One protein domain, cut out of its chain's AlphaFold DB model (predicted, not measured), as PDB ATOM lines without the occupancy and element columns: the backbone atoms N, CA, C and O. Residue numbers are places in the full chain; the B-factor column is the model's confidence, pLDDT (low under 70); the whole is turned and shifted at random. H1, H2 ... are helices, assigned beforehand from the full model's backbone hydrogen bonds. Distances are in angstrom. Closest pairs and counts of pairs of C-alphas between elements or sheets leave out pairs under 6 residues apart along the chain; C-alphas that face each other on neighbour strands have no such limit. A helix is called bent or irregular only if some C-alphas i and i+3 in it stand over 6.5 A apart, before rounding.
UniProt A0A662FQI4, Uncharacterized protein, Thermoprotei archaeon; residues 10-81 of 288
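Overview. This is residues 10 to 81 of the 288 residues of an uncharacterized protein of Thermoprotei archaeon (UniProt A0A662FQI4). Two helices, H2 and H3, lie side by side as a helical hairpin, with a shorter helix, H1, making a corner at the beginning of H2 and staying apart from H3. After H3 a long stretch with no named element, residues 57 to 81, swings out in a wide loop on the side of H3 away from H2, where residues 63 to 68 stick out, and then comes back past the link between H2 and H3, where residues 74 to 75 pair with residues 41 to 42. The printed part has 72 residues with three named helices, in the order H1, H2, H3, and no named strand; the class is all helix. It is only just loose, close to compact, with a radius of gyration of the C-alphas of 13.8 A, and its outline is flat, spanning 40 by 32 by 17 A.

Arrangement. H1, residues 10 to 19, and H2, residues 21 to 35, touch only at the corner by their tight link of one residue. Their closest C-alphas are those of Tyr 17 and Arg 24, 4.7 A apart, and H2 touches H1 with residues 23 to 27 alone. The two run opposite ways at a steep tilt of 68 degrees, only just short of about perpendicular. A short link of 7 residues joins H2 to H3, residues 43 to 56. H2 and H3 touch and form a helical hairpin, running opposite ways at a shallow tilt of 18 degrees. Their closest C-alphas are those of Phe 23 and Asp 56, 7.2 A apart, and their centres are 11.7 A apart. H1 and H3 are apart. In H1, H2 and H3 every O i to N i+4 pair is within hydrogen-bond range. Outside the helices, residues 41 to 42 make a short antiparallel pairing with residues 74 to 75.

Along the chain. H1 begins at C-alpha 10, at (15.854, -21.273, -25.672), and runs from Arg 10 to Lys 19. H2 runs from Glu 21 to Phe 35, 20.4 A from first to last C-alpha, and ends with C-alpha 35 at (4.754, -31.284, -40.590). H3 runs from Leu 43 to Asp 56, 20.1 A from first to last C-alpha, and ends with C-alpha 56 at (17.030, -34.601, -22.430). None of the three is bent.

Size, cuts and confidence. The two C-alphas farthest apart are those of Ser 65 and Lys 81, at 41.3 A. The C-alphas of residues 57 to 81 lie 12 to 23 A from the mean of the C-alphas, and residues 63 to 68 stand free. The printed part has no cut, and neither link between the helices is long. The mean pLDDT of the printed part is 89.3; residues 64 to 69 are under 70.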
ATOM      1  N   ARG A  10      15.534 -21.473 -24.255       92.94
ATOM      2  CA  ARG A  10      15.854 -21.273 -25.672       92.94
ATOM      3  C   ARG A  10      17.327 -21.550 -25.934       92.94
ATOM      4  O   ARG A  10      17.622 -22.365 -26.805       92.94
ATOM      5  N   GLY A  11      18.230 -20.927 -25.177       94.81
ATOM      6  CA  GLY A  11      19.670 -21.125 -25.339       94.81
ATOM      7  C   GLY A  11      20.075 -22.582 -25.135       94.81
ATOM      8  O   GLY A  11      20.784 -23.143 -25.967       94.81
ATOM      9  N   ARG A  12      19.542 -23.248 -24.101       95.62
ATOM     10  CA  ARG A  12      19.799 -24.680 -23.856       95.62
ATOM     11  C   ARG A  12      19.264 -25.570 -24.976       95.62
ATOM     12  O   ARG A  12      19.949 -26.508 -25.381       95.62
ATOM     13  N   PHE A  13      18.059 -25.293 -25.472       97.25
ATOM     14  CA  PHE A  13      17.478 -26.033 -26.591       97.25
ATOM     15  C   PHE A  13      18.324 -25.868 -27.848       97.25
ATOM     16  O   PHE A  13      18.660 -26.864 -28.482       97.25
ATOM     17  N   GLN A  14      18.689 -24.631 -28.188       96.81
ATOM     18  CA  GLN A  14      19.490 -24.322 -29.365       96.81
ATOM     19  C   GLN A  14      20.871 -24.972 -29.280       96.81
ATOM     20  O   GLN A  14      21.258 -25.700 -30.191       96.81
ATOM     21  N   GLU A  15      21.584 -24.782 -28.168       96.81
ATOM     22  CA  GLU A  15      22.907 -25.365 -27.960       96.81
ATOM     23  C   GLU A  15      22.874 -26.889 -28.111       96.81
ATOM     24  O   GLU A  15      23.709 -27.472 -28.808       96.81
ATOM     25  N   LYS A  16      21.892 -27.546 -27.485       97.50
ATOM     26  CA  LYS A  16      21.757 -28.998 -27.566       97.50
ATOM     27  C   LYS A  16      21.358 -29.444 -28.971       97.50
ATOM     28  O   LYS A  16      21.935 -30.391 -29.486       97.50
ATOM     29  N   TYR A  17      20.440 -28.743 -29.631       97.75
ATOM     30  CA  TYR A  17      20.054 -29.025 -31.015       97.75
ATOM     31  C   TYR A  17      21.230 -28.881 -31.998       97.75
ATOM     32  O   TYR A  17      21.323 -29.627 -32.973       97.75
ATOM     33  N   GLU A  18      22.156 -27.957 -31.751       97.12
ATOM     34  CA  GLU A  18      23.344 -27.765 -32.587       97.12
ATOM     35  C   GLU A  18      24.427 -28.823 -32.326       97.12
ATOM     36  O   GLU A  18      25.016 -29.341 -33.281       97.12
ATOM     37  N   LYS A  19      24.678 -29.159 -31.053       97.81
ATOM     38  CA  LYS A  19      25.837 -29.966 -30.626       97.81
ATOM     39  C   LYS A  19      25.548 -31.454 -30.405       97.81
ATOM     40  O   LYS A  19      26.468 -32.259 -30.522       97.81
ATOM     41  N   ASP A  20      24.317 -31.830 -30.070       98.25
ATOM     42  CA  ASP A  20      23.925 -33.203 -29.732       98.25
ATOM     43  C   ASP A  20      23.104 -33.815 -30.877       98.25
ATOM     44  O   ASP A  20      21.941 -33.471 -31.105       98.25
ATOM     45  N   GLU A  21      23.728 -34.728 -31.626       97.94
ATOM     46  CA  GLU A  21      23.106 -35.373 -32.784       97.94
ATOM     47  C   GLU A  21      21.868 -36.193 -32.408       97.94
ATOM     48  O   GLU A  21      20.866 -36.126 -33.122       97.94
ATOM     49  N   ASN A  22      21.895 -36.895 -31.273       97.94
ATOM     50  CA  ASN A  22      20.766 -37.708 -30.820       97.94
ATOM     51  C   ASN A  22      19.572 -36.822 -30.465       97.94
ATOM     52  O   ASN A  22      18.444 -37.092 -30.882       97.94
ATOM     53  N   PHE A  23      19.822 -35.728 -29.742       98.38
ATOM     54  CA  PHE A  23      18.786 -34.753 -29.422       98.38
ATOM     55  C   PHE A  23      18.206 -34.111 -30.687       98.38
ATOM     56  O   PHE A  23      16.987 -34.040 -30.854       98.38
ATOM     57  N   ARG A  24      19.071 -33.696 -31.618       98.00
ATOM     58  CA  ARG A  24      18.651 -33.132 -32.904       98.00
ATOM     59  C   ARG A  24      17.790 -34.111 -33.700       98.00
ATOM     60  O   ARG A  24      16.753 -33.704 -34.217       98.00
ATOM     61  N   MET A  25      18.191 -35.381 -33.791       97.81
ATOM     62  CA  MET A  25      17.408 -36.424 -34.461       97.81
ATOM     63  C   MET A  25      16.037 -36.596 -33.809       97.81
ATOM     64  O   MET A  25      15.033 -36.566 -34.513       97.81
ATOM     65  N   LYS A  26      15.975 -36.667 -32.475       97.75
ATOM     66  CA  LYS A  26      14.716 -36.790 -31.726       97.75
ATOM     67  C   LYS A  26      13.754 -35.628 -32.012       97.75
ATOM     68  O   LYS A  26      12.575 -35.853 -32.295       97.75
ATOM     69  N   VAL A  27      14.255 -34.389 -31.989       98.12
ATOM     70  CA  VAL A  27      13.469 -33.190 -32.332       98.12
ATOM     71  C   VAL A  27      12.998 -33.243 -33.787       98.12
ATOM     72  O   VAL A  27      11.836 -32.954 -34.073       98.12
ATOM     73  N   GLU A  28      13.872 -33.618 -34.717       97.31
ATOM     74  CA  GLU A  28      13.544 -33.649 -36.143       97.31
ATOM     75  C   GLU A  28      12.572 -34.753 -36.529       97.31
ATOM     76  O   GLU A  28      11.676 -34.510 -37.337       97.31
ATOM     77  N   ASP A  29      12.683 -35.929 -35.925       96.12
ATOM     78  CA  ASP A  29      11.717 -37.006 -36.108       96.12
ATOM     79  C   ASP A  29      10.334 -36.566 -35.637       96.12
ATOM     80  O   ASP A  29       9.340 -36.779 -36.335       96.12
ATOM     81  N   PHE A  30      10.257 -35.866 -34.502       96.94
ATOM     82  CA  PHE A  30       8.987 -35.327 -34.038       96.94
ATOM     83  C   PHE A  30       8.444 -34.239 -34.976       96.94
ATOM     84  O   PHE A  30       7.283 -34.294 -35.377       96.94
ATOM     85  N   ARG A  31       9.281 -33.298 -35.427       96.81
ATOM     86  CA  ARG A  31       8.864 -32.282 -36.407       96.81
ATOM     87  C   ARG A  31       8.395 -32.894 -37.729       96.81
ATOM     88  O   ARG A  31       7.424 -32.414 -38.300       96.81
ATOM     89  N   ARG A  32       9.009 -33.982 -38.208       95.00
ATOM     90  CA  ARG A  32       8.521 -34.712 -39.394       95.00
ATOM     91  C   ARG A  32       7.136 -35.312 -39.167       95.00
ATOM     92  O   ARG A  32       6.309 -35.251 -40.074       95.00
ATOM     93  N   LEU A  33       6.855 -35.846 -37.980       93.81
ATOM     94  CA  LEU A  33       5.508 -36.318 -37.647       93.81
ATOM     95  C   LEU A  33       4.488 -35.172 -37.652       93.81
ATOM     96  O   LEU A  33       3.383 -35.360 -38.148       93.81
ATOM     97  N   LEU A  34       4.874 -33.987 -37.170       93.75
ATOM     98  CA  LEU A  34       4.007 -32.804 -37.127       93.75
ATOM     99  C   LEU A  34       3.760 -32.175 -38.505       93.75
ATOM    100  O   LEU A  34       2.635 -31.789 -38.804       93.75
ATOM    101  N   PHE A  35       4.801 -32.048 -39.333       94.12
ATOM    102  CA  PHE A  35       4.754 -31.284 -40.590       94.12
ATOM    103  C   PHE A  35       4.648 -32.149 -41.845       94.12
ATOM    104  O   PHE A  35       4.442 -31.637 -42.940       94.12
ATOM    105  N   THR A  36       4.770 -33.466 -41.711       90.44
ATOM    106  CA  THR A  36       4.483 -34.424 -42.787       90.44
ATOM    107  C   THR A  36       3.642 -35.600 -42.268       90.44
ATOM    108  O   THR A  36       4.026 -36.759 -42.456       90.44
ATOM    109  N   PRO A  37       2.504 -35.334 -41.595       85.88
ATOM    110  CA  PRO A  37       1.724 -36.374 -40.942       85.88
ATOM    111  C   PRO A  37       1.153 -37.364 -41.962       85.88
ATOM    112  O   PRO A  37       0.661 -36.983 -43.029       85.88
ATOM    113  N   LYS A  38       1.202 -38.655 -41.618       84.00
ATOM    114  CA  LYS A  38       0.418 -39.703 -42.298       84.00
ATOM    115  C   LYS A  38      -0.979 -39.842 -41.688       84.00
ATOM    116  O   LYS A  38      -1.917 -40.195 -42.392       84.00
ATOM    117  N   THR A  39      -1.088 -39.553 -40.396       82.31
ATOM    118  CA  THR A  39      -2.304 -39.565 -39.579       82.31
ATOM    119  C   THR A  39      -2.228 -38.402 -38.594       82.31
ATOM    120  O   THR A  39      -1.143 -37.857 -38.369       82.31
ATOM    121  N   LYS A  40      -3.364 -38.023 -38.001       85.81
ATOM    122  CA  LYS A  40      -3.354 -37.122 -36.845       85.81
ATOM    123  C   LYS A  40      -2.638 -37.792 -35.666       85.81
ATOM    124  O   LYS A  40      -2.514 -39.019 -35.632       85.81
ATOM    125  N   LEU A  41      -2.120 -36.977 -34.753       88.06
ATOM    126  CA  LEU A  41      -1.455 -37.439 -33.535       88.06
ATOM    127  C   LEU A  41      -2.381 -37.204 -32.352       88.06
ATOM    128  O   LEU A  41      -2.978 -36.134 -32.250       88.06
ATOM    129  N   SER A  42      -2.457 -38.155 -31.430       90.81
ATOM    130  CA  SER A  42      -3.134 -37.899 -30.159       90.81
ATOM    131  C   SER A  42      -2.335 -36.896 -29.317       90.81
ATOM    132  O   SER A  42      -1.096 -36.882 -29.335       90.81
ATOM    133  N   LEU A  43      -3.025 -36.085 -28.513       88.31
ATOM    134  CA  LEU A  43      -2.366 -35.183 -27.563       88.31
ATOM    135  C   LEU A  43      -1.477 -35.944 -26.570       88.31
ATOM    136  O   LEU A  43      -0.423 -35.447 -26.176       88.31
ATOM    137  N   LYS A  44      -1.836 -37.184 -26.224       89.50
ATOM    138  CA  LYS A  44      -1.019 -38.064 -25.378       89.50
ATOM    139  C   LYS A  44       0.317 -38.433 -26.025       89.50
ATOM    140  O   LYS A  44       1.347 -38.430 -25.345       89.50
ATOM    141  N   GLU A  45       0.330 -38.734 -27.322       91.12
ATOM    142  CA  GLU A  45       1.570 -39.000 -28.063       91.12
ATOM    143  C   GLU A  45       2.447 -37.749 -28.154       91.12
ATOM    144  O   GLU A  45       3.659 -37.835 -27.941       91.12
ATOM    145  N   ILE A  46       1.842 -36.586 -28.416       92.94
ATOM    146  CA  ILE A  46       2.535 -35.290 -28.430       92.94
ATOM    147  C   ILE A  46       3.169 -35.017 -27.069       92.94
ATOM    148  O   ILE A  46       4.379 -34.810 -26.987       92.94
ATOM    149  N   ALA A  47       2.384 -35.092 -25.995       91.69
ATOM    150  CA  ALA A  47       2.852 -34.845 -24.638       91.69
ATOM    151  C   ALA A  47       3.982 -35.801 -24.243       91.69
ATOM    152  O   ALA A  47       4.991 -35.368 -23.691       91.69
ATOM    153  N   THR A  48       3.871 -37.088 -24.589       92.19
ATOM    154  CA  THR A  48       4.925 -38.078 -24.316       92.19
ATOM    155  C   THR A  48       6.248 -37.682 -24.976       92.19
ATOM    156  O   THR A  48       7.295 -37.731 -24.332       92.19
ATOM    157  N   ARG A  49       6.214 -37.234 -26.238       95.38
ATOM    158  CA  ARG A  49       7.412 -36.786 -26.969       95.38
ATOM    159  C   ARG A  49       7.977 -35.478 -26.426       95.38
ATOM    160  O   ARG A  49       9.192 -35.341 -26.323       95.38
ATOM    161  N   VAL A  50       7.112 -34.534 -26.052       95.62
ATOM    162  CA  VAL A  50       7.524 -33.278 -25.405       95.62
ATOM    163  C   VAL A  50       8.224 -33.567 -24.081       95.62
ATOM    164  O   VAL A  50       9.291 -33.010 -23.831       95.62
ATOM    165  N   ILE A  51       7.679 -34.463 -23.254       94.00
ATOM    166  CA  ILE A  51       8.287 -34.863 -21.978       94.00
ATOM    167  C   ILE A  51       9.643 -35.532 -22.214       94.00
ATOM    168  O   ILE A  51      10.607 -35.174 -21.547       94.00
ATOM    169  N   ASP A  52       9.747 -36.452 -23.171       95.31
ATOM    170  CA  ASP A  52      11.013 -37.118 -23.502       95.31
ATOM    171  C   ASP A  52      12.106 -36.116 -23.931       95.31
ATOM    172  O   ASP A  52      13.212 -36.120 -23.393       95.31
ATOM    173  N   ILE A  53      11.776 -35.167 -24.813       97.31
ATOM    174  CA  ILE A  53      12.692 -34.079 -25.206       97.31
ATOM    175  C   ILE A  53      13.020 -33.165 -24.012       97.31
ATOM    176  O   ILE A  53      14.152 -32.706 -23.864       97.31
ATOM    177  N   SER A  54      12.052 -32.917 -23.129       95.81
ATOM    178  CA  SER A  54      12.240 -32.109 -21.917       95.81
ATOM    179  C   SER A  54      13.230 -32.749 -20.942       95.81
ATOM    180  O   SER A  54      14.071 -32.053 -20.371       95.81
ATOM    181  N   LEU A  55      13.174 -34.071 -20.773       94.38
ATOM    182  CA  LEU A  55      14.112 -34.815 -19.928       94.38
ATOM    183  C   LEU A  55      15.542 -34.735 -20.476       94.38
ATOM    184  O   LEU A  55      16.476 -34.521 -19.703       94.38
ATOM    185  N   ASP A  56      15.719 -34.798 -21.798       95.31
ATOM    186  CA  ASP A  56      17.030 -34.601 -22.430       95.31
ATOM    187  C   ASP A  56      17.577 -33.181 -22.201       95.31
ATOM    188  O   ASP A  56      18.792 -32.983 -22.092       95.31
ATOM    189  N   LEU A  57      16.695 -32.183 -22.086       95.25
ATOM    190  CA  LEU A  57      17.042 -30.814 -21.686       95.25
ATOM    191  C   LEU A  57      17.333 -30.693 -20.180       95.25
ATOM    192  O   LEU A  57      17.611 -29.601 -19.684       95.25
ATOM    193  N   GLY A  58      17.293 -31.789 -19.423       93.12
ATOM    194  CA  GLY A  58      17.500 -31.800 -17.977       93.12
ATOM    195  C   GLY A  58      16.372 -31.120 -17.205       93.12
ATOM    196  O   GLY A  58      16.615 -30.594 -16.119       93.12
ATOM    197  N   LEU A  59      15.163 -31.068 -17.770       92.31
ATOM    198  CA  LEU A  59      13.973 -30.657 -17.034       92.31
ATOM    199  C   LEU A  59      13.503 -31.806 -16.134       92.31
ATOM    200  O   LEU A  59      13.698 -32.973 -16.477       92.31
ATOM    201  N   PRO A  60      12.882 -31.509 -14.977       88.75
ATOM    202  CA  PRO A  60      12.294 -32.553 -14.150       88.75
ATOM    203  C   PRO A  60      11.186 -33.286 -14.917       88.75
ATOM    204  O   PRO A  60      10.647 -32.783 -15.903       88.75
ATOM    205  N   LYS A  61      10.816 -34.483 -14.458       84.94
ATOM    206  CA  LYS A  61       9.598 -35.149 -14.933       84.94
ATOM    207  C   LYS A  61       8.372 -34.369 -14.421       84.94
ATOM    208  O   LYS A  61       8.415 -33.936 -13.267       84.94
ATOM    209  N   PRO A  62       7.303 -34.197 -15.222       81.75
ATOM    210  CA  PRO A  62       6.114 -33.498 -14.753       81.75
ATOM    211  C   PRO A  62       5.490 -34.239 -13.572       81.75
ATOM    212  O   PRO A  62       5.382 -35.470 -13.581       81.75
ATOM    213  N   ASP A  63       5.063 -33.478 -12.570       73.38
ATOM    214  CA  ASP A  63       4.270 -34.000 -11.464       73.38
ATOM    215  C   ASP A  63       2.797 -34.080 -11.886       73.38
ATOM    216  O   ASP A  63       2.033 -33.125 -11.765       73.38
ATOM    217  N   LEU A  64       2.410 -35.237 -12.422       67.62
ATOM    218  CA  LEU A  64       1.041 -35.506 -12.872       67.62
ATOM    219  C   LEU A  64       0.077 -35.803 -11.707       67.62
ATOM    220  O   LEU A  64      -1.109 -36.021 -11.942       67.62
ATOM    221  N   SER A  65       0.549 -35.807 -10.451       55.91
ATOM    222  CA  SER A  65      -0.302 -36.078  -9.280       55.91
ATOM    223  C   SER A  65      -1.318 -34.967  -8.989       55.91
ATOM    224  O   SER A  65      -2.279 -35.188  -8.255       55.91
ATOM    225  N   ALA A  66      -1.157 -33.799  -9.618       56.81
ATOM    226  CA  ALA A  66      -2.049 -32.647  -9.495       56.81
ATOM    227  C   ALA A  66      -3.347 -32.744 -10.331       56.81
ATOM    228  O   ALA A  66      -4.089 -31.768 -10.402       56.81
ATOM    229  N   GLY A  67      -3.633 -33.889 -10.965       57.38
ATOM    230  CA  GLY A  67      -4.870 -34.090 -11.734       57.38
ATOM    231  C   GLY A  67      -4.876 -33.426 -13.116       57.38
ATOM    232  O   GLY A  67      -5.944 -33.163 -13.661       57.38
ATOM    233  N   VAL A  68      -3.700 -33.142 -13.688       64.50
ATOM    234  CA  VAL A  68      -3.582 -32.680 -15.079       64.50
ATOM    235  C   VAL A  68      -3.788 -33.879 -16.005       64.50
ATOM    236  O   VAL A  68      -2.869 -34.667 -16.235       64.50
ATOM    237  N   GLU A  69      -5.010 -34.041 -16.506       69.94
ATOM    238  CA  GLU A  69      -5.329 -35.030 -17.534       69.94
ATOM    239  C   GLU A  69      -5.028 -34.464 -18.923       69.94
ATOM    240  O   GLU A  69      -5.484 -33.378 -19.281       69.94
ATOM    241  N   ILE A  70      -4.253 -35.209 -19.713       76.31
ATOM    242  CA  ILE A  70      -4.063 -34.905 -21.132       76.31
ATOM    243  C   ILE A  70      -5.299 -35.438 -21.868       76.31
ATOM    244  O   ILE A  70      -5.542 -36.645 -21.783       76.31
ATOM    245  N   PRO A  71      -6.060 -34.593 -22.585       76.56
ATOM    246  CA  PRO A  71      -7.248 -35.041 -23.303       76.56
ATOM    247  C   PRO A  71      -6.922 -36.125 -24.341       76.56
ATOM    248  O   PRO A  71      -5.816 -36.174 -24.882       76.56
ATOM    249  N   GLU A  72      -7.904 -36.966 -24.675       79.81
ATOM    250  CA  GLU A  72      -7.777 -37.980 -25.742       79.81
ATOM    251  C   GLU A  72      -7.936 -37.398 -27.159       79.81
ATOM    252  O   GLU A  72      -8.019 -38.135 -28.139       79.81
ATOM    253  N   GLU A  73      -7.978 -36.073 -27.281       86.75
ATOM    254  CA  GLU A  73      -8.169 -35.383 -28.549       86.75
ATOM    255  C   GLU A  73      -6.987 -35.586 -29.507       86.75
ATOM    256  O   GLU A  73      -5.841 -35.844 -29.117       86.75
ATOM    257  N   GLU A  74      -7.283 -35.448 -30.795       87.88
ATOM    258  CA  GLU A  74      -6.287 -35.468 -31.854       87.88
ATOM    259  C   GLU A  74      -5.885 -34.049 -32.251       87.88
ATOM    260  O   GLU A  74      -6.722 -33.161 -32.404       87.88
ATOM    261  N   PHE A  75      -4.597 -33.871 -32.520       86.69
ATOM    262  CA  PHE A  75      -4.009 -32.630 -32.987       86.69
ATOM    263  C   PHE A  75      -3.318 -32.826 -34.337       86.69
ATOM    264  O   PHE A  75      -2.698 -33.858 -34.623       86.69
ATOM    265  N   GLY A  76      -3.389 -31.795 -35.170       84.75
ATOM    266  CA  GLY A  76      -2.626 -31.704 -36.403       84.75
ATOM    267  C   GLY A  76      -2.683 -30.293 -36.960       84.75
ATOM    268  O   GLY A  76      -3.709 -29.630 -36.862       84.75
ATOM    269  N   PHE A  77      -1.582 -29.848 -37.562       87.62
ATOM    270  CA  PHE A  77      -1.570 -28.583 -38.284       87.62
ATOM    271  C   PHE A  77      -2.363 -28.684 -39.583       87.62
ATOM    272  O   PHE A  77      -2.333 -29.710 -40.268       87.62
ATOM    273  N   GLU A  78      -2.989 -27.578 -39.970       88.25
ATOM    274  CA  GLU A  78      -3.507 -27.412 -41.320       88.25
ATOM    275  C   GLU A  78      -2.343 -27.155 -42.288       88.25
ATOM    276  O   GLU A  78      -1.689 -26.109 -42.272       88.25
ATOM    277  N   LEU A  79      -2.039 -28.162 -43.112       89.56
ATOM    278  CA  LEU A  79      -0.878 -28.175 -44.001       89.56
ATOM    279  C   LEU A  79      -1.298 -28.312 -45.464       89.56
ATOM    280  O   LEU A  79      -2.091 -29.178 -45.830       89.56
ATOM    281  N   ILE A  80      -0.680 -27.512 -46.326       88.50
ATOM    282  CA  ILE A  80      -0.911 -27.488 -47.767       88.50
ATOM    283  C   ILE A  80       0.386 -27.913 -48.470       88.50
ATOM    284  O   ILE A  80       1.428 -27.273 -48.349       88.50
ATOM    285  N   LYS A  81       0.349 -29.011 -49.235       84.12
ATOM    286  CA  LYS A  81       1.538 -29.513 -49.963       84.12
ATOM    287  C   LYS A  81       1.846 -28.727 -51.233       84.12
ATOM    288  O   LYS A  81       2.995 -28.641 -51.649       84.12
TER     289      LYS A  81